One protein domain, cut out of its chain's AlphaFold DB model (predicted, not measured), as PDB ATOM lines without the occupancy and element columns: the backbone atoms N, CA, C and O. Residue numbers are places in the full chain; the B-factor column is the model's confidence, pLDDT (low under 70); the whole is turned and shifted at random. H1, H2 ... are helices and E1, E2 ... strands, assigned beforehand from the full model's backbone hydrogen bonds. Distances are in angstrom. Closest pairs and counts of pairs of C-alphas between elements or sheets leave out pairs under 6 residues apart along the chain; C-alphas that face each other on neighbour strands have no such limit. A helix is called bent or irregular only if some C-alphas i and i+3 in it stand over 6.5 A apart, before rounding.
ATOM      1  N   PHE A  93       9.825 -46.758  55.607       96.81
ATOM      2  CA  PHE A  93       8.743 -47.479  54.956       96.81
ATOM      3  C   PHE A  93       9.066 -47.681  53.481       96.81
ATOM      4  O   PHE A  93       9.114 -46.716  52.715       96.81
ATOM      5  N   ILE A  94       9.243 -48.936  53.068       96.12
ATOM      6  CA  ILE A  94       9.412 -49.304  51.660       96.12
ATOM      7  C   ILE A  94       8.060 -49.766  51.115       96.12
ATOM      8  O   ILE A  94       7.571 -50.859  51.404       96.12
ATOM      9  N   PHE A  95       7.432 -48.911  50.316       94.62
ATOM     10  CA  PHE A  95       6.151 -49.176  49.688       94.62
ATOM     11  C   PHE A  95       6.325 -49.810  48.317       94.62
ATOM     12  O   PHE A  95       6.943 -49.252  47.410       94.62
ATOM     13  N   ARG A  96       5.650 -50.942  48.123       91.75
ATOM     14  CA  ARG A  96       5.422 -51.492  46.791       91.75
ATOM     15  C   ARG A  96       4.411 -50.644  46.039       91.75
ATOM     16  O   ARG A  96       3.217 -50.714  46.353       91.75
ATOM     17  N   SER A  97       4.829 -50.020  44.945       88.19
ATOM     18  CA  SER A  97       3.923 -49.443  43.957       88.19
ATOM     19  C   SER A  97       2.957 -48.435  44.599       88.19
ATOM     20  O   SER A  97       3.334 -47.693  45.487       88.19
ATOM     21  N   THR A  98       1.678 -48.434  44.237       88.69
ATOM     22  CA  THR A  98       0.624 -47.573  44.791       88.69
ATOM     23  C   THR A  98       0.069 -48.054  46.142       88.69
ATOM     24  O   THR A  98      -0.998 -47.608  46.576       88.69
ATOM     25  N   SER A  99       0.774 -48.966  46.828       88.81
ATOM     26  CA  SER A  99       0.445 -49.345  48.209       88.81
ATOM     27  C   SER A  99       0.477 -48.120  49.121       88.81
ATOM     28  O   SER A  99       1.229 -47.174  48.904       88.81
ATOM     29  N   ASN A 100      -0.374 -48.140  50.137       91.19
ATOM     30  CA  ASN A 100      -0.491 -47.089  51.140       91.19
ATOM     31  C   ASN A 100      -1.075 -47.697  52.416       91.19
ATOM     32  O   ASN A 100      -1.632 -48.803  52.384       91.19
ATOM     33  N   LEU A 101      -0.982 -46.981  53.527       89.25
ATOM     34  CA  LEU A 101      -1.611 -47.381  54.787       89.25
ATOM     35  C   LEU A 101      -2.890 -46.592  55.080       89.25
ATOM     36  O   LEU A 101      -3.777 -47.141  55.727       89.25
ATOM     37  N   LEU A 102      -3.036 -45.374  54.550       90.00
ATOM     38  CA  LEU A 102      -4.154 -44.484  54.862       90.00
ATOM     39  C   LEU A 102      -4.589 -43.653  53.642       90.00
ATOM     40  O   LEU A 102      -4.610 -42.428  53.682       90.00
ATOM     41  N   TRP A 103      -4.921 -44.308  52.525       88.62
ATOM     42  CA  TRP A 103      -5.383 -43.647  51.288       88.62
ATOM     43  C   TRP A 103      -4.455 -42.523  50.794       88.62
ATOM     44  O   TRP A 103      -4.925 -41.516  50.274       88.62
ATOM     45  N   PHE A 104      -3.140 -42.704  50.954       93.00
ATOM     46  CA  PHE A 104      -2.082 -41.729  50.663       93.00
ATOM     47  C   PHE A 104      -1.999 -40.526  51.614       93.00
ATOM     48  O   PHE A 104      -1.064 -39.735  51.480       93.00
ATOM     49  N   PHE A 105      -2.887 -40.398  52.608       92.62
ATOM     50  CA  PHE A 105      -2.696 -39.455  53.718       92.62
ATOM     51  C   PHE A 105      -1.552 -39.879  54.642       92.62
ATOM     52  O   PHE A 105      -0.991 -39.044  55.346       92.62
ATOM     53  N   ASP A 106      -1.154 -41.149  54.597       93.81
ATOM     54  CA  ASP A 106       0.025 -41.656  55.286       93.81
ATOM     55  C   ASP A 106       1.304 -40.916  54.871       93.81
ATOM     56  O   ASP A 106       2.126 -40.632  55.729       93.81
ATOM     57  N   LEU A 107       1.444 -40.492  53.610       95.44
ATOM     58  CA  LEU A 107       2.663 -39.830  53.124       95.44
ATOM     59  C   LEU A 107       2.914 -38.431  53.709       95.44
ATOM     60  O   LEU A 107       4.010 -38.197  54.222       95.44
ATOM     61  N   PRO A 108       1.962 -37.474  53.667       95.62
ATOM     62  CA  PRO A 108       2.157 -36.187  54.327       95.62
ATOM     63  C   PRO A 108       2.335 -36.332  55.842       95.62
ATOM     64  O   PRO A 108       3.121 -35.580  56.414       95.62
ATOM     65  N   ILE A 109       1.657 -37.294  56.481       95.69
ATOM     66  CA  ILE A 109       1.813 -37.553  57.918       95.69
ATOM     67  C   ILE A 109       3.219 -38.094  58.206       95.69
ATOM     68  O   ILE A 109       3.926 -37.522  59.024       95.69
ATOM     69  N   MET A 110       3.670 -39.132  57.498       96.00
ATOM     70  CA  MET A 110       5.029 -39.673  57.619       96.00
ATOM     71  C   MET A 110       6.079 -38.572  57.468       96.00
ATOM     72  O   MET A 110       6.944 -38.429  58.330       96.00
ATOM     73  N   LYS A 111       5.940 -37.728  56.437       93.81
ATOM     74  CA  LYS A 111       6.834 -36.589  56.201       93.81
ATOM     75  C   LYS A 111       6.843 -35.592  57.366       93.81
ATOM     76  O   LYS A 111       7.908 -35.095  57.714       93.81
ATOM     77  N   LEU A 112       5.687 -35.308  57.974       95.75
ATOM     78  CA  LEU A 112       5.577 -34.415  59.135       95.75
ATOM     79  C   LEU A 112       6.309 -34.966  60.369       95.75
ATOM     80  O   LEU A 112       6.912 -34.199  61.109       95.75
ATOM     81  N   PHE A 113       6.280 -36.284  60.573       95.94
ATOM     82  CA  PHE A 113       6.958 -36.964  61.683       95.94
ATOM     83  C   PHE A 113       8.402 -37.383  61.356       95.94
ATOM     84  O   PHE A 113       8.999 -38.146  62.110       95.94
ATOM     85  N   GLY A 114       8.965 -36.919  60.234       94.62
ATOM     86  CA  GLY A 114      10.337 -37.241  59.831       94.62
ATOM     87  C   GLY A 114      10.554 -38.698  59.411       94.62
ATOM     88  O   GLY A 114      11.694 -39.135  59.304       94.62
ATOM     89  N   LYS A 115       9.482 -39.458  59.160       96.56
ATOM     90  CA  LYS A 115       9.559 -40.849  58.703       96.56
ATOM     91  C   LYS A 115       9.902 -40.901  57.219       96.56
ATOM     92  O   LYS A 115       9.341 -40.151  56.411       96.56
ATOM     93  N   ARG A 116      10.799 -41.813  56.843       96.50
ATOM     94  CA  ARG A 116      11.270 -41.942  55.461       96.50
ATOM     95  C   ARG A 116      10.364 -42.883  54.676       96.50
ATOM     96  O   ARG A 116      10.120 -44.008  55.095       96.50
ATOM     97  N   SER A 117       9.874 -42.439  53.522       97.00
ATOM     98  CA  SER A 117       9.026 -43.251  52.637       97.00
ATOM     99  C   SER A 117       9.691 -43.450  51.276       97.00
ATOM    100  O   SER A 117      10.016 -42.487  50.580       97.00
ATOM    101  N   ILE A 118       9.894 -44.709  50.896       98.00
ATOM    102  CA  ILE A 118      10.538 -45.124  49.648       98.00
ATOM    103  C   ILE A 118       9.496 -45.863  48.812       98.00
ATOM    104  O   ILE A 118       8.944 -46.862  49.257       98.00
ATOM    105  N   TYR A 119       9.207 -45.378  47.607       97.38
ATOM    106  CA  TYR A 119       8.243 -46.006  46.699       97.38
ATOM    107  C   TYR A 119       8.953 -46.760  45.584       97.38
ATOM    108  O   TYR A 119       9.663 -46.136  44.804       97.38
ATOM    109  N   VAL A 120       8.715 -48.067  45.464       97.00
ATOM    110  CA  VAL A 120       9.329 -48.917  44.432       97.00
ATOM    111  C   VAL A 120       8.286 -49.343  43.405       97.00
ATOM    112  O   VAL A 120       7.337 -50.061  43.732       97.00
ATOM    113  N   PHE A 121       8.466 -48.905  42.162       94.94
ATOM    114  CA  PHE A 121       7.591 -49.211  41.032       94.94
ATOM    115  C   PHE A 121       8.128 -50.383  40.200       94.94
ATOM    116  O   PHE A 121       9.337 -50.537  40.049       94.94
ATOM    117  N   HIS A 122       7.227 -51.208  39.655       89.62
ATOM    118  CA  HIS A 122       7.551 -52.497  39.013       89.62
ATOM    119  C   HIS A 122       6.935 -52.625  37.610       89.62
ATOM    120  O   HIS A 122       6.515 -53.698  37.170       89.62
ATOM    121  N   GLY A 123       6.842 -51.506  36.900       86.62
ATOM    122  CA  GLY A 123       6.357 -51.448  35.529       86.62
ATOM    123  C   GLY A 123       4.906 -50.987  35.424       86.62
ATOM    124  O   GLY A 123       4.643 -49.792  35.354       86.62
ATOM    125  N   SER A 124       3.937 -51.913  35.373       84.75
ATOM    126  CA  SER A 124       2.526 -51.608  35.020       84.75
ATOM    127  C   SER A 124       1.834 -50.569  35.905       84.75
ATOM    128  O   SER A 124       0.803 -50.016  35.531       84.75
ATOM    129  N   ASP A 125       2.363 -50.351  37.096       85.69
ATOM    130  CA  ASP A 125       1.857 -49.429  38.088       85.69
ATOM    131  C   ASP A 125       2.248 -47.965  37.870       85.69
ATOM    132  O   ASP A 125       1.469 -47.078  38.225       85.69
ATOM    133  N   SER A 126       3.398 -47.702  37.251       90.75
ATOM    134  CA  SER A 126       3.833 -46.363  36.823       90.75
ATOM    135  C   SER A 126       3.699 -46.157  35.313       90.75
ATOM    136  O   SER A 126       3.470 -45.031  34.872       90.75
ATOM    137  N   ARG A 127       3.769 -47.241  34.525       93.69
ATOM    138  CA  ARG A 127       3.637 -47.236  33.066       93.69
ATOM    139  C   ARG A 127       2.302 -46.611  32.654       93.69
ATOM    140  O   ARG A 127       1.256 -47.125  33.072       93.69
ATOM    141  N   PRO A 128       2.310 -45.570  31.804       94.12
ATOM    142  CA  PRO A 128       1.085 -45.028  31.244       94.12
ATOM    143  C   PRO A 128       0.260 -46.123  30.574       94.12
ATOM    144  O   PRO A 128       0.781 -46.927  29.795       94.12
ATOM    145  N   LEU A 129      -1.044 -46.160  30.857       91.75
ATOM    146  CA  LEU A 129      -1.884 -47.238  30.339       91.75
ATOM    147  C   LEU A 129      -1.902 -47.305  28.823       91.75
ATOM    148  O   LEU A 129      -2.039 -48.396  28.290       91.75
ATOM    149  N   TYR A 130      -1.740 -46.178  28.134       92.00
ATOM    150  CA  TYR A 130      -1.771 -46.157  26.679       92.00
ATOM    151  C   TYR A 130      -0.550 -46.799  26.005       92.00
ATOM    152  O   TYR A 130      -0.558 -47.001  24.797       92.00
ATOM    153  N   ILE A 131       0.466 -47.177  26.786       92.31
ATOM    154  CA  ILE A 131       1.601 -47.995  26.348       92.31
ATOM    155  C   ILE A 131       1.709 -49.305  27.153       92.31
ATOM    156  O   ILE A 131       2.776 -49.911  27.225       92.31
ATOM    157  N   ASN A 132       0.617 -49.752  27.791       91.19
ATOM    158  CA  ASN A 132       0.585 -50.953  28.627       91.19
ATOM    159  C   ASN A 132      -0.389 -52.018  28.099       91.19
ATOM    160  O   ASN A 132      -1.540 -52.104  28.538       91.19
ATOM    161  N   ALA A 133       0.086 -52.899  27.220       85.44
ATOM    162  CA  ALA A 133      -0.750 -53.937  26.620       85.44
ATOM    163  C   ALA A 133      -1.152 -55.048  27.589       85.44
ATOM    164  O   ALA A 133      -2.069 -55.815  27.310       85.44
ATOM    165  N   ALA A 134      -0.507 -55.130  28.757       77.56
ATOM    166  CA  ALA A 134      -0.817 -56.139  29.758       77.56
ATOM    167  C   ALA A 134      -2.308 -56.095  30.161       77.56
ATOM    168  O   ALA A 134      -2.874 -57.108  30.559       77.56
ATOM    169  N   ILE A 135      -2.957 -54.932  30.056       68.06
ATOM    170  CA  ILE A 135      -4.351 -54.709  30.472       68.06
ATOM    171  C   ILE A 135      -5.305 -54.664  29.251       68.06
ATOM    172  O   ILE A 135      -6.519 -54.536  29.415       68.06
ATOM    173  N   MET A 136      -4.782 -54.803  28.026       66.44
ATOM    174  CA  MET A 136      -5.488 -54.537  26.760       66.44
ATOM    175  C   MET A 136      -6.072 -55.770  26.052       66.44
ATOM    176  O   MET A 136      -6.599 -55.632  24.955       66.44
ATOM    177  N   ASP A 137      -6.058 -56.948  26.680       56.47
ATOM    178  CA  ASP A 137      -6.404 -58.253  26.071       56.47
ATOM    179  C   ASP A 137      -7.845 -58.381  25.517       56.47
ATOM    180  O   ASP A 137      -8.218 -59.397  24.938       56.47
ATOM    181  N   ILE A 138      -8.698 -57.372  25.709       52.38
ATOM    182  CA  ILE A 138     -10.113 -57.403  25.329       52.38
ATOM    183  C   ILE A 138     -10.437 -56.108  24.596       52.38
ATOM    184  O   ILE A 138     -10.842 -55.141  25.238       52.38
ATOM    185  N   ASP A 139     -10.251 -56.117  23.273       64.31
ATOM    186  CA  ASP A 139     -10.663 -55.068  22.331       64.31
ATOM    187  C   ASP A 139     -10.464 -53.649  22.902       64.31
ATOM    188  O   ASP A 139     -11.399 -53.033  23.438       64.31
ATOM    189  N   PRO A 140      -9.219 -53.152  22.882       62.06
ATOM    190  CA  PRO A 140      -8.851 -51.983  23.660       62.06
ATOM    191  C   PRO A 140      -9.577 -50.707  23.193       62.06
ATOM    192  O   PRO A 140      -9.775 -49.791  23.996       62.06
ATOM    193  N   GLU A 141     -10.085 -50.690  21.957       68.56
ATOM    194  CA  GLU A 141     -10.933 -49.628  21.407       68.56
ATOM    195  C   GLU A 141     -12.293 -49.558  22.126       68.56
ATOM    196  O   GLU A 141     -12.753 -48.477  22.497       68.56
ATOM    197  N   LYS A 142     -12.904 -50.704  22.461       72.19
ATOM    198  CA  LYS A 142     -14.194 -50.757  23.182       72.19
ATOM    199  C   LYS A 142     -14.125 -50.257  24.625       72.19
ATOM    200  O   LYS A 142     -15.162 -50.027  25.249       72.19
ATOM    201  N   ARG A 143     -12.925 -50.131  25.200       80.56
ATOM    202  CA  ARG A 143     -12.710 -49.760  26.613       80.56
ATOM    203  C   ARG A 143     -11.830 -48.524  26.786       80.56
ATOM    204  O   ARG A 143     -11.436 -48.224  27.915       80.56
ATOM    205  N   VAL A 144     -11.589 -47.771  25.715       88.06
ATOM    206  CA  VAL A 144     -10.693 -46.607  25.699       88.06
ATOM    207  C   VAL A 144     -10.998 -45.595  26.811       88.06
ATOM    208  O   VAL A 144     -10.102 -45.214  27.562       88.06
ATOM    209  N   TRP A 145     -12.273 -45.263  27.042       89.25
ATOM    210  CA  TRP A 145     -12.698 -44.350  28.113       89.25
ATOM    211  C   TRP A 145     -12.321 -44.826  29.515       89.25
ATOM    212  O   TRP A 145     -11.942 -44.027  30.371       89.25
ATOM    213  N   ARG A 146     -12.380 -46.141  29.757       90.12
ATOM    214  CA  ARG A 146     -11.950 -46.726  31.029       90.12
ATOM    215  C   ARG A 146     -10.441 -46.584  31.203       90.12
ATOM    216  O   ARG A 146      -9.996 -46.293  32.309       90.12
ATOM    217  N   PHE A 147      -9.661 -46.767  30.140       91.19
ATOM    218  CA  PHE A 147      -8.215 -46.561  30.194       91.19
ATOM    219  C   PHE A 147      -7.862 -45.094  30.420       91.19
ATOM    220  O   PHE A 147      -7.010 -44.813  31.258       91.19
ATOM    221  N   ILE A 148      -8.562 -44.163  29.771       93.88
ATOM    222  CA  ILE A 148      -8.417 -42.721  30.005       93.88
ATOM    223  C   ILE A 148      -8.678 -42.384  31.479       93.88
ATOM    224  O   ILE A 148      -7.831 -41.779  32.134       93.88
ATOM    225  N   LEU A 149      -9.801 -42.844  32.041       94.31
ATOM    226  CA  LEU A 149     -10.134 -42.615  33.451       94.31
ATOM    227  C   LEU A 149      -9.052 -43.155  34.398       94.31
ATOM    228  O   LEU A 149      -8.614 -42.448  35.305       94.31
ATOM    229  N   ILE A 150      -8.600 -44.395  34.189       92.44
ATOM    230  CA  ILE A 150      -7.561 -44.991  35.038       92.44
ATOM    231  C   ILE A 150      -6.222 -44.258  34.860       92.44
ATOM    232  O   ILE A 150      -5.505 -44.093  35.839       92.44
ATOM    233  N   THR A 151      -5.911 -43.752  33.663       94.81
ATOM    234  CA  THR A 151      -4.698 -42.953  33.404       94.81
ATOM    235  C   THR A 151      -4.717 -41.652  34.203       94.81
ATOM    236  O   THR A 151      -3.729 -41.316  34.856       94.81
ATOM    237  N   TYR A 152      -5.859 -40.957  34.250       96.06
ATOM    238  CA  TYR A 152      -6.013 -39.780  35.107       96.06
ATOM    239  C   TYR A 152      -5.827 -40.124  36.589       96.06
ATOM    240  O   TYR A 152      -5.104 -39.419  37.293       96.06
ATOM    241  N   ILE A 153      -6.428 -41.222  37.064       94.62
ATOM    242  CA  ILE A 153      -6.257 -41.694  38.449       94.62
ATOM    243  C   ILE A 153      -4.785 -42.004  38.739       94.62
ATOM    244  O   ILE A 153      -4.256 -41.567  39.760       94.62
ATOM    245  N   GLN A 154      -4.107 -42.698  37.827       94.50
ATOM    246  CA  GLN A 154      -2.688 -43.017  37.931       94.50
ATOM    247  C   GLN A 154      -1.847 -41.740  38.033       94.50
ATOM    248  O   GLN A 154      -1.060 -41.617  38.969       94.50
ATOM    249  N   LYS A 155      -2.056 -40.748  37.153       95.56
ATOM    250  CA  LYS A 155      -1.341 -39.461  37.211       95.56
ATOM    251  C   LYS A 155      -1.631 -38.700  38.511       95.56
ATOM    252  O   LYS A 155      -0.713 -38.115  39.077       95.56
ATOM    253  N   MET A 156      -2.865 -38.722  39.021       94.94
ATOM    254  CA  MET A 156      -3.199 -38.101  40.312       94.94
ATOM    255  C   MET A 156      -2.453 -38.761  41.477       94.94
ATOM    256  O   MET A 156      -1.864 -38.060  42.296       94.94
ATOM    257  N   ILE A 157      -2.419 -40.095  41.526       95.12
ATOM    258  CA  ILE A 157      -1.653 -40.832  42.539       95.12
ATOM    259  C   ILE A 157      -0.158 -40.519  42.406       95.12
ATOM    260  O   ILE A 157       0.499 -40.245  43.411       95.12
ATOM    261  N   MET A 158       0.373 -40.483  41.177       95.19
ATOM    262  CA  MET A 158       1.777 -40.142  40.940       95.19
ATOM    263  C   MET A 158       2.108 -38.751  41.469       95.19
ATOM    264  O   MET A 158       3.138 -38.602  42.117       95.19
ATOM    265  N   LYS A 159       1.234 -37.753  41.293       95.56
ATOM    266  CA  LYS A 159       1.437 -36.406  41.855       95.56
ATOM    267  C   LYS A 159       1.550 -36.405  43.377       95.56
ATOM    268  O   LYS A 159       2.419 -35.728  43.922       95.56
ATOM    269  N   ILE A 160       0.704 -37.172  44.068       96.06
ATOM    270  CA  ILE A 160       0.751 -37.278  45.535       96.06
ATOM    271  C   ILE A 160       2.080 -37.909  45.973       96.06
ATOM    272  O   ILE A 160       2.774 -37.354  46.825       96.06
ATOM    273  N   ILE A 161       2.480 -39.017  45.344       96.56
ATOM    274  CA  ILE A 161       3.737 -39.714  45.655       96.56
ATOM    275  C   ILE A 161       4.952 -38.828  45.334       96.56
ATOM    276  O   ILE A 161       5.848 -38.689  46.163       96.56
ATOM    277  N   ASN A 162       4.966 -38.159  44.176       96.44
ATOM    278  CA  ASN A 162       6.028 -37.228  43.783       96.44
ATOM    279  C   ASN A 162       6.188 -36.088  44.792       96.44
ATOM    280  O   ASN A 162       7.312 -35.702  45.094       96.44
ATOM    281  N   ARG A 163       5.088 -35.590  45.362       96.19
ATOM    282  CA  ARG A 163       5.117 -34.497  46.338       96.19
ATOM    283  C   ARG A 163       5.562 -34.925  47.739       96.19
ATOM    284  O   ARG A 163       6.200 -34.135  48.444       96.19
ATOM    285  N   HIS A 164       5.165 -36.118  48.179       96.62
ATOM    286  CA  HIS A 164       5.247 -36.493  49.594       96.62
ATOM    287  C   HIS A 164       6.231 -37.615  49.914       96.62
ATOM    288  O   HIS A 164       6.753 -37.603  51.026       96.62
ATOM    289  N   ALA A 165       6.508 -38.538  48.989       96.69
ATOM    290  CA  ALA A 165       7.480 -39.597  49.250       96.69
ATOM    291  C   ALA A 165       8.881 -39.008  49.470       96.69
ATOM    292  O   ALA A 165       9.231 -37.994  48.863       96.69
ATOM    293  N   SER A 166       9.712 -39.649  50.287       97.19
ATOM    294  CA  SER A 166      11.118 -39.256  50.432       97.19
ATOM    295  C   SER A 166      11.877 -39.591  49.147       97.19
ATOM    296  O   SER A 166      12.389 -38.695  48.475       97.19
ATOM    297  N   VAL A 167      11.816 -40.856  48.721       98.00
ATOM    298  CA  VAL A 167      12.484 -41.353  47.509       98.00
ATOM    299  C   VAL A 167      11.515 -42.157  46.648       98.00
ATOM    300  O   VAL A 167      10.613 -42.830  47.146       98.00
ATOM    301  N   ILE A 168      11.707 -42.078  45.335       98.25
ATOM    302  CA  ILE A 168      11.011 -42.895  44.343       98.25
ATOM    303  C   ILE A 168      12.060 -43.734  43.624       98.25
ATOM    304  O   ILE A 168      13.088 -43.205  43.222       98.25
ATOM    305  N   VAL A 169      11.772 -45.016  43.444       98.06
ATOM    306  CA  VAL A 169      12.555 -45.985  42.682       98.06
ATOM    307  C   VAL A 169      11.688 -46.469  41.522       98.06
ATOM    308  O   VAL A 169      10.577 -46.958  41.739       98.06
ATOM    309  N   ASN A 170      12.158 -46.317  40.286       96.81
ATOM    310  CA  ASN A 170      11.423 -46.741  39.091       96.81
ATOM    311  C   ASN A 170      12.382 -47.023  37.925       96.81
ATOM    312  O   ASN A 170      13.549 -46.635  37.960       96.81
ATOM    313  N   ALA A 171      11.882 -47.673  36.875       94.75
ATOM    314  CA  ALA A 171      12.603 -47.807  35.615       94.75
ATOM    315  C   ALA A 171      12.392 -46.565  34.719       94.75
ATOM    316  O   ALA A 171      11.275 -46.030  34.685       94.75
ATOM    317  N   PRO A 172      13.408 -46.135  33.946       94.69
ATOM    318  CA  PRO A 172      13.258 -45.092  32.926       94.69
ATOM    319  C   PRO A 172      12.164 -45.423  31.903       94.69
ATOM    320  O   PRO A 172      11.338 -44.571  31.567       94.69
ATOM    321  N   SER A 173      12.071 -46.692  31.494       94.75
ATOM    322  CA  SER A 173      11.057 -47.205  30.564       94.75
ATOM    323  C   SER A 173       9.607 -46.983  31.010       94.75
ATOM    324  O   SER A 173       8.712 -46.890  30.167       94.75
ATOM    325  N   THR A 174       9.371 -46.809  32.312       95.44
ATOM    326  CA  THR A 174       8.046 -46.572  32.907       95.44
ATOM    327  C   THR A 174       7.984 -45.278  33.727       95.44
ATOM    328  O   THR A 174       7.130 -45.119  34.602       95.44
ATOM    329  N   GLY A 175       8.910 -44.343  33.485       95.62
ATOM    330  CA  GLY A 175       9.091 -43.105  34.251       95.62
ATOM    331  C   GLY A 175       8.274 -41.898  33.786       95.62
ATOM    332  O   GLY A 175       8.372 -40.833  34.393       95.62
ATOM    333  N   GLN A 176       7.453 -42.028  32.739       96.50
ATOM    334  CA  GLN A 176       6.888 -40.886  32.001       96.50
ATOM    335  C   GLN A 176       5.993 -39.967  32.859       96.50
ATOM    336  O   GLN A 176       5.894 -38.763  32.600       96.50
ATOM    337  N   PHE A 177       5.347 -40.501  33.901       96.25
ATOM    338  CA  PHE A 177       4.437 -39.737  34.762       96.25
ATOM    339  C   PHE A 177       5.076 -39.069  35.981       96.25
ATOM    340  O   PHE A 177       4.394 -38.245  36.600       96.25
ATOM    341  N   HIS A 178       6.346 -39.350  36.294       97.00
ATOM    342  CA  HIS A 178       7.044 -38.693  37.404       97.00
ATOM    343  C   HIS A 178       7.326 -37.221  37.105       97.00
ATOM    344  O   HIS A 178       7.613 -36.859  35.971       97.00
ATOM    345  N   GLU A 179       7.222 -36.372  38.123       96.19
ATOM    346  CA  GLU A 179       7.405 -34.910  38.040       96.19
ATOM    347  C   GLU A 179       8.664 -34.448  38.797       96.19
ATOM    348  O   GLU A 179       8.940 -33.257  38.897       96.19
ATOM    349  N   ARG A 180       9.437 -35.396  39.338       96.81
ATOM    350  CA  ARG A 180      10.764 -35.180  39.916       96.81
ATOM    351  C   ARG A 180      11.656 -36.393  39.677       96.81
ATOM    352  O   ARG A 180      11.157 -37.469  39.335       96.81
ATOM    353  N   SER A 181      12.951 -36.216  39.902       97.75
ATOM    354  CA  SER A 181      13.929 -37.289  39.764       97.75
ATOM    355  C   SER A 181      13.597 -38.500  40.634       97.75
ATOM    356  O   SER A 181      13.062 -38.376  41.740       97.75
ATOM    357  N   PHE A 182      13.929 -39.676  40.115       98.12
ATOM    358  CA  PHE A 182      13.767 -40.959  40.791       98.12
ATOM    359  C   PHE A 182      15.023 -41.816  40.622       98.12
ATOM    360  O   PHE A 182      15.774 -41.643  39.668       98.12
ATOM    361  N   VAL A 183      15.249 -42.740  41.549       97.94
ATOM    362  CA  VAL A 183      16.358 -43.695  41.518       97.94
ATOM    363  C   VAL A 183      16.061 -44.788  40.494       97.94
ATOM    364  O   VAL A 183      14.968 -45.364  40.492       97.94
ATOM    365  N   ASN A 184      17.030 -45.090  39.633       95.88
ATOM    366  CA  ASN A 184      16.912 -46.156  38.646       95.88
ATOM    367  C   ASN A 184      16.880 -47.534  39.328       95.88
ATOM    368  O   ASN A 184      17.844 -47.957  39.967       95.88
ATOM    369  N   VAL A 185      15.780 -48.268  39.147       94.50
ATOM    370  CA  VAL A 185      15.600 -49.603  39.739       94.50
ATOM    371  C   VAL A 185      16.653 -50.618  39.279       94.50
ATOM    372  O   VAL A 185      17.010 -51.497  40.057       94.50
ATOM    373  N   LEU A 186      17.190 -50.492  38.058       92.75
ATOM    374  CA  LEU A 186      18.218 -51.411  37.544       92.75
ATOM    375  C   LEU A 186      19.552 -51.258  38.283       92.75
ATOM    376  O   LEU A 186      20.305 -52.220  38.391       92.75
ATOM    377  N   ILE A 187      19.812 -50.073  38.843       94.19
ATOM    378  CA  ILE A 187      20.999 -49.822  39.659       94.19
ATOM    379  C   ILE A 187      20.848 -50.475  41.033       94.19
ATOM    380  O   ILE A 187      21.791 -51.094  41.522       94.19
ATOM    381  N   LEU A 188      19.662 -50.387  41.650       95.00
ATOM    382  CA  LEU A 188      19.404 -51.088  42.913       95.00
ATOM    383  C   LEU A 188      19.451 -52.607  42.717       95.00
ATOM    384  O   LEU A 188      20.093 -53.306  43.500       95.00
ATOM    385  N   GLY A 189      18.839 -53.085  41.635       92.44
ATOM    386  CA  GLY A 189      18.815 -54.480  41.225       92.44
ATOM    387  C   GLY A 189      17.541 -55.225  41.622       92.44
ATOM    388  O   GLY A 189      16.675 -54.723  42.352       92.44
ATOM    389  N   LEU A 190      17.425 -56.447  41.101       90.56
ATOM    390  CA  LEU A 190      16.390 -57.401  41.481       90.56
ATOM    391  C   LEU A 190      17.009 -58.434  42.428       90.56
ATOM    392  O   LEU A 190      17.825 -59.229  41.970       90.56
ATOM    393  N   PRO A 191      16.653 -58.425  43.726       90.44
ATOM    394  CA  PRO A 191      17.235 -59.346  44.683       90.44
ATOM    395  C   PRO A 191      16.741 -60.751  44.356       90.44
ATOM    396  O   PRO A 191      15.536 -61.034  44.379       90.44
ATOM    397  N   PHE A 192      17.683 -61.625  44.037       84.25
ATOM    398  CA  PHE A 192      17.384 -62.983  43.629       84.25
ATOM    399  C   PHE A 192      18.309 -63.963  44.360       84.25
ATOM    400  O   PHE A 192      19.527 -63.828  44.309       84.25
ATOM    401  N   GLU A 193      17.735 -64.975  45.012       80.62
ATOM    402  CA  GLU A 193      18.474 -66.086  45.621       80.62
ATOM    403  C   GLU A 193      17.751 -67.402  45.333       80.62
ATOM    404  O   GLU A 193      16.533 -67.505  45.497       80.62
ATOM    405  N   PHE A 194      18.508 -68.396  44.872       73.19
ATOM    406  CA  PHE A 194      18.005 -69.740  44.610       73.19
ATOM    407  C   PHE A 194      18.109 -70.616  45.856       73.19
ATOM    408  O   PHE A 194      19.060 -70.505  46.625       73.19
ATOM    409  N   GLU A 350      21.974 -59.447  49.494       95.50
ATOM    410  CA  GLU A 350      22.804 -58.612  50.368       95.50
ATOM    411  C   GLU A 350      23.300 -57.363  49.637       95.50
ATOM    412  O   GLU A 350      23.246 -56.261  50.178       95.50
ATOM    413  N   LEU A 351      23.744 -57.500  48.383       95.88
ATOM    414  CA  LEU A 351      24.211 -56.363  47.588       95.88
ATOM    415  C   LEU A 351      23.068 -55.443  47.165       95.88
ATOM    416  O   LEU A 351      23.222 -54.224  47.150       95.88
ATOM    417  N   VAL A 352      21.903 -55.999  46.836       96.56
ATOM    418  CA  VAL A 352      20.714 -55.181  46.573       96.56
ATOM    419  C   VAL A 352      20.269 -54.471  47.856       96.56
ATOM    420  O   VAL A 352      20.017 -53.266  47.831       96.56
ATOM    421  N   ALA A 353      20.222 -55.177  48.989       97.69
ATOM    422  CA  ALA A 353      19.857 -54.608  50.282       97.69
ATOM    423  C   ALA A 353      20.821 -53.496  50.717       97.69
ATOM    424  O   ALA A 353      20.363 -52.450  51.169       97.69
ATOM    425  N   SER A 354      22.131 -53.655  50.503       97.75
ATOM    426  CA  SER A 354      23.120 -52.618  50.829       97.75
ATOM    427  C   SER A 354      22.916 -51.347  50.002       97.75
ATOM    428  O   SER A 354      23.008 -50.239  50.531       97.75
ATOM    429  N   ARG A 355      22.530 -51.467  48.723       97.75
ATOM    430  CA  ARG A 355      22.123 -50.305  47.915       97.75
ATOM    431  C   ARG A 355      20.838 -49.669  48.438       97.75
ATOM    432  O   ARG A 355      20.729 -48.445  48.440       97.75
ATOM    433  N   TYR A 356      19.878 -50.466  48.907       98.12
ATOM    434  CA  TYR A 356      18.695 -49.929  49.581       98.12
ATOM    435  C   TYR A 356      19.054 -49.202  50.879       98.12
ATOM    436  O   TYR A 356      18.482 -48.144  51.119       98.12
ATOM    437  N   LEU A 357      20.010 -49.689  51.675       98.00
ATOM    438  CA  LEU A 357      20.462 -48.999  52.888       98.00
ATOM    439  C   LEU A 357      21.021 -47.614  52.588       98.00
ATOM    440  O   LEU A 357      20.621 -46.652  53.232       98.00
ATOM    441  N   ARG A 358      21.799 -47.466  51.515       98.25
ATOM    442  CA  ARG A 358      22.222 -46.142  51.035       98.25
ATOM    443  C   ARG A 358      21.036 -45.221  50.725       98.25
ATOM    444  O   ARG A 358      21.026 -44.051  51.098       98.25
ATOM    445  N   VAL A 359      19.978 -45.757  50.106       97.94
ATOM    446  CA  VAL A 359      18.722 -45.017  49.877       97.94
ATOM    447  C   VAL A 359      18.012 -44.672  51.187       97.94
ATOM    448  O   VAL A 359      17.412 -43.598  51.290       97.94
ATOM    449  N   VAL A 360      18.049 -45.553  52.183       97.19
ATOM    450  CA  VAL A 360      17.486 -45.325  53.518       97.19
ATOM    451  C   VAL A 360      18.240 -44.222  54.263       97.19
ATOM    452  O   VAL A 360      17.609 -43.350  54.856       97.19
ATOM    453  N   GLU A 361      19.562 -44.217  54.171       96.38
ATOM    454  CA  GLU A 361      20.465 -43.287  54.856       96.38
ATOM    455  C   GLU A 361      20.601 -41.932  54.145       96.38
ATOM    456  O   GLU A 361      21.267 -41.037  54.654       96.38
ATOM    457  N   ASP A 362      19.933 -41.759  52.998       95.50
ATOM    458  CA  ASP A 362      20.023 -40.563  52.144       95.50
ATOM    459  C   ASP A 362      21.403 -40.351  51.493       95.50
ATOM    460  O   ASP A 362      21.691 -39.274  50.982       95.50
ATOM    461  N   ASP A 363      22.228 -41.399  51.432       97.75
ATOM    462  CA  ASP A 363      23.514 -41.434  50.728       97.75
ATOM    463  C   ASP A 363      23.333 -41.975  49.297       97.75
ATOM    464  O   ASP A 363      23.781 -43.066  48.942       97.75
ATOM    465  N   ILE A 364      22.605 -41.234  48.460       97.75
ATOM    466  CA  ILE A 364      22.268 -41.670  47.097       97.75
ATOM    467  C   ILE A 364      23.210 -40.996  46.091       97.75
ATOM    468  O   ILE A 364      23.107 -39.781  45.913       97.75
ATOM    469  N   PRO A 365      24.073 -41.747  45.377       96.62
ATOM    470  CA  PRO A 365      24.925 -41.183  44.334       96.62
ATOM    471  C   PRO A 365      24.136 -40.447  43.249       96.62
ATOM    472  O   PRO A 365      23.108 -40.938  42.783       96.62
ATOM    473  N   ASP A 366      24.679 -39.332  42.757       95.69
ATOM    474  CA  ASP A 366      24.068 -38.548  41.674       95.69
ATOM    475  C   ASP A 366      23.808 -39.383  40.409       95.69
ATOM    476  O   ASP A 366      22.790 -39.212  39.740       95.69
ATOM    477  N   SER A 367      24.690 -40.348  40.119       94.19
ATOM    478  CA  SER A 367      24.572 -41.261  38.977       94.19
ATOM    479  C   SER A 367      23.381 -42.218  39.060       94.19
ATOM    480  O   SER A 367      23.050 -42.864  38.068       94.19
ATOM    481  N   TRP A 368      22.734 -42.335  40.224       96.44
ATOM    482  CA  TRP A 368      21.575 -43.209  40.396       96.44
ATOM    483  C   TRP A 368      20.268 -42.547  39.972       96.44
ATOM    484  O   TRP A 368      19.264 -43.236  39.758       96.44
ATOM    485  N   TRP A 369      20.265 -41.220  39.872       97.31
ATOM    486  CA  TRP A 369      19.072 -40.441  39.599       97.31
ATOM    487  C   TRP A 369      18.787 -40.335  38.106       97.31
ATOM    488  O   TRP A 369      19.643 -39.996  37.294       97.31
ATOM    489  N   ILE A 370      17.521 -40.542  37.768       97.06
ATOM    490  CA  ILE A 370      16.959 -40.311  36.445       97.06
ATOM    491  C   ILE A 370      16.131 -39.039  36.500       97.06
ATOM    492  O   ILE A 370      15.246 -38.898  37.346       97.06
ATOM    493  N   ASP A 371      16.401 -38.129  35.569       96.81
ATOM    494  CA  ASP A 371      15.569 -36.956  35.337       96.81
ATOM    495  C   ASP A 371      14.396 -37.339  34.415       96.81
ATOM    496  O   ASP A 371      14.614 -37.606  33.227       96.81
ATOM    497  N   PRO A 372      13.139 -37.358  34.907       96.50
ATOM    498  CA  PRO A 372      11.993 -37.753  34.096       96.50
ATOM    499  C   PRO A 372      11.746 -36.832  32.897       96.50
ATOM    500  O   PRO A 372      11.056 -37.239  31.963       96.50
ATOM    501  N   TYR A 373      12.256 -35.597  32.904       96.19
ATOM    502  CA  TYR A 373      12.088 -34.654  31.797       96.19
ATOM    503  C   TYR A 373      13.017 -34.951  30.614       96.19
ATOM    504  O   TYR A 373      12.765 -34.457  29.516       96.19
ATOM    505  N   LYS A 374      14.043 -35.791  30.814       94.69
ATOM    506  CA  LYS A 374      14.942 -36.279  29.757       94.69
ATOM    507  C   LYS A 374      14.463 -37.576  29.100       94.69
ATOM    508  O   LYS A 374      15.054 -38.006  28.120       94.69
ATOM    509  N   ILE A 375      13.397 -38.196  29.612       94.50
ATOM    510  CA  ILE A 375      12.826 -39.413  29.025       94.50
ATOM    511  C   ILE A 375      12.094 -39.041  27.738       94.50
ATOM    512  O   ILE A 375      11.023 -38.429  27.770       94.50
ATOM    513  N   GLU A 376      12.657 -39.434  26.598       89.81
ATOM    514  CA  GLU A 376      12.108 -39.067  25.292       89.81
ATOM    515  C   GLU A 376      11.340 -40.186  24.574       89.81
ATOM    516  O   GLU A 376      10.799 -39.968  23.483       89.81
ATOM    517  N   HIS A 377      11.291 -41.381  25.167       93.06
ATOM    518  CA  HIS A 377      10.660 -42.565  24.590       93.06
ATOM    519  C   HIS A 377       9.330 -42.928  25.268       93.06
ATOM    520  O   HIS A 377       9.017 -42.545  26.399       93.06
ATOM    521  N   PHE A 378       8.521 -43.690  24.532       94.25
ATOM    522  CA  PHE A 378       7.239 -44.251  24.971       94.25
ATOM    523  C   PHE A 378       7.093 -45.691  24.452       94.25
ATOM    524  O   PHE A 378       6.044 -46.100  23.957       94.25
ATOM    525  N   CYS A 379       8.184 -46.459  24.532       90.25
ATOM    526  CA  CYS A 379       8.306 -47.807  23.975       90.25
ATOM    527  C   CYS A 379       7.149 -48.716  24.407       90.25
ATOM    528  O   CYS A 379       6.451 -49.266  23.551       90.25
ATOM    529  N   GLY A 380       6.895 -48.771  25.719       92.50
ATOM    530  CA  GLY A 380       5.799 -49.538  26.295       92.50
ATOM    531  C   GLY A 380       6.021 -51.043  26.294       92.50
ATOM    532  O   GLY A 380       7.033 -51.549  25.822       92.50
ATOM    533  N   PHE A 381       5.024 -51.755  26.808       93.88
ATOM    534  CA  PHE A 381       5.036 -53.207  26.931       93.88
ATOM    535  C   PHE A 381       3.886 -53.830  26.145       93.88
ATOM    536  O   PHE A 381       2.737 -53.408  26.285       93.88
ATOM    537  N   GLY A 382       4.193 -54.897  25.414       92.00
ATOM    538  CA  GLY A 382       3.248 -55.883  24.906       92.00
ATOM    539  C   GLY A 382       2.501 -55.556  23.617       92.00
ATOM    540  O   GLY A 382       1.483 -56.183  23.339       92.00
ATOM    541  N   MET A 383       2.985 -54.597  22.832       90.38
ATOM    542  CA  MET A 383       2.429 -54.244  21.524       90.38
ATOM    543  C   MET A 383       3.548 -54.040  20.508       90.38
ATOM    544  O   MET A 383       4.586 -53.480  20.852       90.38
ATOM    545  N   SER A 384       3.285 -54.410  19.254       92.25
ATOM    546  CA  SER A 384       4.039 -53.900  18.108       92.25
ATOM    547  C   SER A 384       3.768 -52.408  17.905       92.25
ATOM    548  O   SER A 384       2.729 -51.892  18.328       92.25
ATOM    549  N   ASP A 385       4.655 -51.720  17.191       92.56
ATOM    550  CA  ASP A 385       4.477 -50.309  16.852       92.56
ATOM    551  C   ASP A 385       3.190 -50.047  16.069       92.56
ATOM    552  O   ASP A 385       2.473 -49.105  16.398       92.56
ATOM    553  N   ALA A 386       2.820 -50.922  15.128       90.56
ATOM    554  CA  ALA A 386       1.561 -50.805  14.390       90.56
ATOM    555  C   ALA A 386       0.330 -50.850  15.321       90.56
ATOM    556  O   ALA A 386      -0.568 -50.010  15.229       90.56
ATOM    557  N   ASN A 387       0.299 -51.793  16.271       89.69
ATOM    558  CA  ASN A 387      -0.803 -51.901  17.233       89.69
ATOM    559  C   ASN A 387      -0.814 -50.722  18.214       89.69
ATOM    560  O   ASN A 387      -1.876 -50.167  18.502       89.69
ATOM    561  N   LYS A 388       0.364 -50.309  18.695       91.81
ATOM    562  CA  LYS A 388       0.531 -49.148  19.577       91.81
ATOM    563  C   LYS A 388       0.064 -47.866  18.889       91.81
ATOM    564  O   LYS A 388      -0.652 -47.082  19.500       91.81
ATOM    565  N   GLN A 389       0.412 -47.670  17.619       91.88
ATOM    566  CA  GLN A 389       0.014 -46.514  16.817       91.88
ATOM    567  C   GLN A 389      -1.504 -46.448  16.659       91.88
ATOM    568  O   GLN A 389      -2.114 -45.431  16.996       91.88
ATOM    569  N   ARG A 390      -2.124 -47.553  16.225       90.69
ATOM    570  CA  ARG A 390      -3.583 -47.666  16.100       90.69
ATOM    571  C   ARG A 390      -4.285 -47.364  17.425       90.69
ATOM    572  O   ARG A 390      -5.235 -46.580  17.460       90.69
ATOM    573  N   PHE A 391      -3.801 -47.950  18.520       91.38
ATOM    574  CA  PHE A 391      -4.381 -47.732  19.840       91.38
ATOM    575  C   PHE A 391      -4.226 -46.279  20.305       91.38
ATOM    576  O   PHE A 391      -5.199 -45.681  20.759       91.38
ATOM    577  N   LEU A 392      -3.039 -45.683  20.154       93.50
ATOM    578  CA  LEU A 392      -2.782 -44.285  20.506       93.50
ATOM    579  C   LEU A 392      -3.665 -43.326  19.715       93.50
ATOM    580  O   LEU A 392      -4.196 -42.380  20.297       93.50
ATOM    581  N   LYS A 393      -3.875 -43.591  18.423       93.12
ATOM    582  CA  LYS A 393      -4.795 -42.808  17.602       93.12
ATOM    583  C   LYS A 393      -6.210 -42.842  18.186       93.12
ATOM    584  O   LYS A 393      -6.765 -41.792  18.488       93.12
ATOM    585  N   CYS A 394      -6.758 -44.034  18.437       91.94
ATOM    586  CA  CYS A 394      -8.079 -44.193  19.060       91.94
ATOM    587  C   CYS A 394      -8.161 -43.516  20.443       91.94
ATOM    588  O   CYS A 394      -9.158 -42.870  20.780       91.94
ATOM    589  N   TYR A 395      -7.094 -43.631  21.238       93.81
ATOM    590  CA  TYR A 395      -6.984 -43.044  22.569       93.81
ATOM    591  C   TYR A 395      -7.038 -41.513  22.537       93.81
ATOM    592  O   TYR A 395      -7.773 -40.910  23.324       93.81
ATOM    593  N   ILE A 396      -6.305 -40.888  21.611       95.56
ATOM    594  CA  ILE A 396      -6.285 -39.433  21.422       95.56
ATOM    595  C   ILE A 396      -7.597 -38.946  20.800       95.56
ATOM    596  O   ILE A 396      -8.143 -37.959  21.285       95.56
ATOM    597  N   ASP A 397      -8.134 -39.641  19.795       93.94
ATOM    598  CA  ASP A 397      -9.415 -39.290  19.162       93.94
ATOM    599  C   ASP A 397     -10.562 -39.294  20.191       93.94
ATOM    600  O   ASP A 397     -11.450 -38.446  20.148       93.94
ATOM    601  N   SER A 398     -10.517 -40.219  21.156       93.94
ATOM    602  CA  SER A 398     -11.525 -40.325  22.215       93.94
ATOM    603  C   SER A 398     -11.292 -39.315  23.341       93.94
ATOM    604  O   SER A 398     -12.177 -38.542  23.685       93.94
ATOM    605  N   GLY A 399     -10.103 -39.312  23.951       93.75
ATOM    606  CA  GLY A 399      -9.823 -38.542  25.170       93.75
ATOM    607  C   GLY A 399      -9.277 -37.131  24.949       93.75
ATOM    608  O   GLY A 399      -9.122 -36.372  25.910       93.75
ATOM    609  N   GLY A 400      -8.943 -36.788  23.706       96.00
ATOM    610  CA  GLY A 400      -8.146 -35.619  23.359       96.00
ATOM    611  C   GLY A 400      -6.696 -35.721  23.845       96.00
ATOM    612  O   GLY A 400      -6.314 -36.590  24.628       96.00
ATOM    613  N   ILE A 401      -5.872 -34.753  23.442       96.62
ATOM    614  CA  ILE A 401      -4.443 -34.689  23.803       96.62
ATOM    615  C   ILE A 401      -4.228 -34.674  25.329       96.62
ATOM    616  O   ILE A 401      -3.256 -35.234  25.837       96.62
ATOM    617  N   ARG A 402      -5.149 -34.063  26.088       95.94
ATOM    618  CA  ARG A 402      -5.059 -33.984  27.556       95.94
ATOM    619  C   ARG A 402      -5.124 -35.355  28.236       95.94
ATOM    620  O   ARG A 402      -4.558 -35.490  29.320       95.94
ATOM    621  N   ALA A 403      -5.732 -36.361  27.599       96.12
ATOM    622  CA  ALA A 403      -5.794 -37.718  28.137       96.12
ATOM    623  C   ALA A 403      -4.415 -38.375  28.275       96.12
ATOM    624  O   ALA A 403      -4.242 -39.239  29.130       96.12
ATOM    625  N   LEU A 404      -3.415 -37.917  27.512       97.19
ATOM    626  CA  LEU A 404      -2.036 -38.385  27.656       97.19
ATOM    627  C   LEU A 404      -1.426 -38.011  29.013       97.19
ATOM    628  O   LEU A 404      -0.460 -38.634  29.424       97.19
ATOM    629  N   CYS A 405      -1.975 -37.027  29.736       97.19
ATOM    630  CA  CYS A 405      -1.474 -36.606  31.050       97.19
ATOM    631  C   CYS A 405      -0.003 -36.126  31.060       97.19
ATOM    632  O   CYS A 405       0.655 -36.187  32.098       97.19
ATOM    633  N   LEU A 406       0.484 -35.600  29.928       97.06
ATOM    634  CA  LEU A 406       1.870 -35.152  29.705       97.06
ATOM    635  C   LEU A 406       2.002 -33.628  29.523       97.06
ATOM    636  O   LEU A 406       2.829 -33.149  28.751       97.06
ATOM    637  N   ASN A 407       1.173 -32.831  30.201       94.81
ATOM    638  CA  ASN A 407       1.253 -31.365  30.090       94.81
ATOM    639  C   ASN A 407       2.594 -30.809  30.600       94.81
ATOM    640  O   ASN A 407       3.041 -29.771  30.128       94.81
ATOM    641  N   ASP A 408       3.227 -31.510  31.540       94.88
ATOM    642  CA  ASP A 408       4.555 -31.214  32.078       94.88
ATOM    643  C   ASP A 408       5.701 -31.628  31.136       94.88
ATOM    644  O   ASP A 408       6.834 -31.214  31.349       94.88
ATOM    645  N   LYS A 409       5.424 -32.411  30.081       96.81
ATOM    646  CA  LYS A 409       6.425 -32.923  29.126       96.81
ATOM    647  C   LYS A 409       5.961 -32.729  27.677       96.81
ATOM    648  O   LYS A 409       5.641 -33.709  26.997       96.81
ATOM    649  N   PRO A 410       5.909 -31.478  27.179       96.38
ATOM    650  CA  PRO A 410       5.382 -31.179  25.848       96.38
ATOM    651  C   PRO A 410       6.140 -31.905  24.730       96.38
ATOM    652  O   PRO A 410       5.498 -32.444  23.840       96.38
ATOM    653  N   ALA A 411       7.470 -32.029  24.816       96.31
ATOM    654  CA  ALA A 411       8.257 -32.735  23.800       96.31
ATOM    655  C   ALA A 411       7.858 -34.218  23.659       96.31
ATOM    656  O   ALA A 411       7.621 -34.692  22.548       96.31
ATOM    657  N   LEU A 412       7.716 -34.944  24.776       96.88
ATOM    658  CA  LEU A 412       7.277 -36.345  24.767       96.88
ATOM    659  C   LEU A 412       5.835 -36.478  24.258       96.88
ATOM    660  O   LEU A 412       5.533 -37.360  23.454       96.88
ATOM    661  N   ARG A 413       4.945 -35.581  24.697       97.44
ATOM    662  CA  ARG A 413       3.558 -35.516  24.219       97.44
ATOM    663  C   ARG A 413       3.505 -35.343  22.700       97.44
ATOM    664  O   ARG A 413       2.764 -36.063  22.038       97.44
ATOM    665  N   ASP A 414       4.286 -34.416  22.160       96.75
ATOM    666  CA  ASP A 414       4.276 -34.088  20.736       96.75
ATOM    667  C   ASP A 414       4.856 -35.242  19.896       96.75
ATOM    668  O   ASP A 414       4.307 -35.558  18.841       96.75
ATOM    669  N   ARG A 415       5.865 -35.970  20.407       96.38
ATOM    670  CA  ARG A 415       6.351 -37.224  19.795       96.38
ATOM    671  C   ARG A 415       5.268 -38.304  19.731       96.38
ATOM    672  O   ARG A 415       5.108 -38.937  18.692       96.38
ATOM    673  N   ILE A 416       4.501 -38.492  20.808       96.81
ATOM    674  CA  ILE A 416       3.388 -39.459  20.839       96.81
ATOM    675  C   ILE A 416       2.308 -39.080  19.818       96.81
ATOM    676  O   ILE A 416       1.798 -39.951  19.114       96.81
ATOM    677  N   ILE A 417       1.972 -37.789  19.710       96.56
ATOM    678  CA  ILE A 417       0.993 -37.292  18.731       96.56
ATOM    679  C   ILE A 417       1.488 -37.547  17.304       96.56
ATOM    680  O   ILE A 417       0.735 -38.078  16.490       96.56
ATOM    681  N   ALA A 418       2.745 -37.210  17.008       96.38
ATOM    682  CA  ALA A 418       3.337 -37.439  15.692       96.38
ATOM    683  C   ALA A 418       3.336 -38.932  15.327       96.38
ATOM    684  O   ALA A 418       2.916 -39.305  14.234       96.38
ATOM    685  N   PHE A 419       3.718 -39.798  16.268       95.50
ATOM    686  CA  PHE A 419       3.670 -41.245  16.076       95.50
ATOM    687  C   PHE A 419       2.250 -41.741  15.792       95.50
ATOM    688  O   PHE A 419       2.056 -42.495  14.845       95.50
ATOM    689  N   ALA A 420       1.246 -41.281  16.545       94.19
ATOM    690  CA  ALA A 420      -0.154 -41.649  16.325       94.19
ATOM    691  C   ALA A 420      -0.716 -41.152  14.976       94.19
ATOM    692  O   ALA A 420      -1.619 -41.781  14.426       94.19
ATOM    693  N   ALA A 421      -0.198 -40.038  14.447       91.06
ATOM    694  CA  ALA A 421      -0.641 -39.440  13.186       91.06
ATOM    695  C   ALA A 421      -0.019 -40.093  11.939       91.06
ATOM    696  O   ALA A 421      -0.670 -40.142  10.898       91.06
ATOM    697  N   ASN A 422       1.203 -40.624  12.034       82.81
ATOM    698  CA  ASN A 422       1.961 -41.180  10.902       82.81
ATOM    699  C   ASN A 422       1.490 -42.575  10.428       82.81
ATOM    700  O   ASN A 422       2.245 -43.296   9.780       82.81
ATOM    701  N   GLY A 423       0.271 -42.992  10.777       58.00
ATOM    702  CA  GLY A 423      -0.285 -44.286  10.383       58.00
ATOM    703  C   GLY A 423      -1.024 -44.168   9.060       58.00
ATOM    704  O   GLY A 423      -2.153 -43.676   9.031       58.00
ATOM    705  N   SER A 424      -0.396 -44.605   7.971       41.97
ATOM    706  CA  SER A 424      -1.079 -44.855   6.699       41.97
ATOM    707  C   SER A 424      -2.196 -45.878   6.927       41.97
ATOM    708  O   SER A 424      -1.954 -46.914   7.548       41.97
ATOM    709  N   GLY A 425      -3.408 -45.548   6.477       35.19
ATOM    710  CA  GLY A 425      -4.569 -46.444   6.514       35.19
ATOM    711  C   GLY A 425      -4.461 -47.648   5.591       35.19
ATOM    712  O   GLY A 425      -3.516 -47.694   4.767       35.19
TER     713      GLY A 425
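What this domain is: This is residues 93 to 194 and 350 to 425 of the 425 residues of an uncharacterized protein of Lentisphaeria bacterium (UniProt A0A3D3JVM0). A small four-stranded parallel sheet, with H1, H3 and H4 around it, makes one end of an elongated body, and H5, H6 and H7 cluster at the other end. The long helix H2 spans from one end to the other, and residues 361 to 384 lead back from H4 to H5 with no named element. The 178 printed residues hold seven named helices and four named strands, in the order E1 H1 E2 H2 E3 E4 H3 H4 H5 H6 H7; the sheet order is E1 E2 E3 E4 and the class is mixed. The whole is compact, with a radius of gyration of the C-alphas of 17.3 A, and spans 54 by 34 by 33 A.

How they stand to each other: Start at E1, residues 93 to 96, an edge strand parallel to E2, residues 116 to 120; N 95 and O 118 are within hydrogen-bond range at 2.8 A. E2 is parallel to E3, residues 167 to 170, with N 169 and O 119 at 2.7 A. E3 is parallel to the other edge strand E4, residues 182 to 184, with N 183 and O 168 at 2.8 A. Residues 182 to 183 of E4 also pair, antiparallel, with residues 369 to 370. H1, residues 106 to 112, and H2, residues 140 to 164, stand between strands in two strand-helix-strand units, parallel neighbour strands joined through a helix: E1, H1, E2 and E2, H2, E3, both with right-handed crossovers. H1 touches H2 at residues 161 to 164 of H2 alone, at a shallow tilt of 21 degrees, with C-alphas 107 and 164 closest at 5.5 A. H3, residues 185 to 188, only just touches H4, residues 350 to 360, with 3 pairs of C-alphas within 8 A, the closest being Leu 188 and Val 352 at 5.6 A. H1, H2, H3 and H4 only graze the sheet. At the far end, residues 140 to 148 of H2 touch H5, residues 385 to 399, about perpendicular at 81 degrees, with C-alphas 144 and 395 closest at 6.0 A. Residues 148 to 152 of H2 touch H6, residues 401 to 404, with C-alphas 148 and 403 at 5.9 A. H7, residues 410 to 421, touches H5, with C-alphas 389 and 420 closest at 4.9 A. Every O i to N i+4 pair is within hydrogen-bond range in H1, H4, H5 and H7, and 19 of 21 in H2; H3 and H6 are too short for one.

Where its parts are: Find C-alpha 93 at (8.743, -47.479, 54.956), where E1 begins. H2 starts at C-alpha 140, (-8.851, -51.983, 23.660), and runs 33.3 A; it has a kink of 43 degrees near residue 147 and is irregular, with C-alphas 142 and 145 8.2 A apart. H5 is 20.3 A long, H7 16.3 A and H4 14.7 A. H7 ends at C-alpha 421, (-0.641, -39.440, 13.186).

The domain as a whole: The C-alphas of Phe 113 and Gly 425, the two farthest apart, are 57.2 A apart. Residues 195 to 349 are not printed, and C-alphas 194 and 350 stand 13.4 A apart across the cut. The links E2 to H2, E3 to E4 and H4 to H5 are long. The mean pLDDT of the printed part is 91.7; residues 135 to 141 and 423 to 425 are under 70.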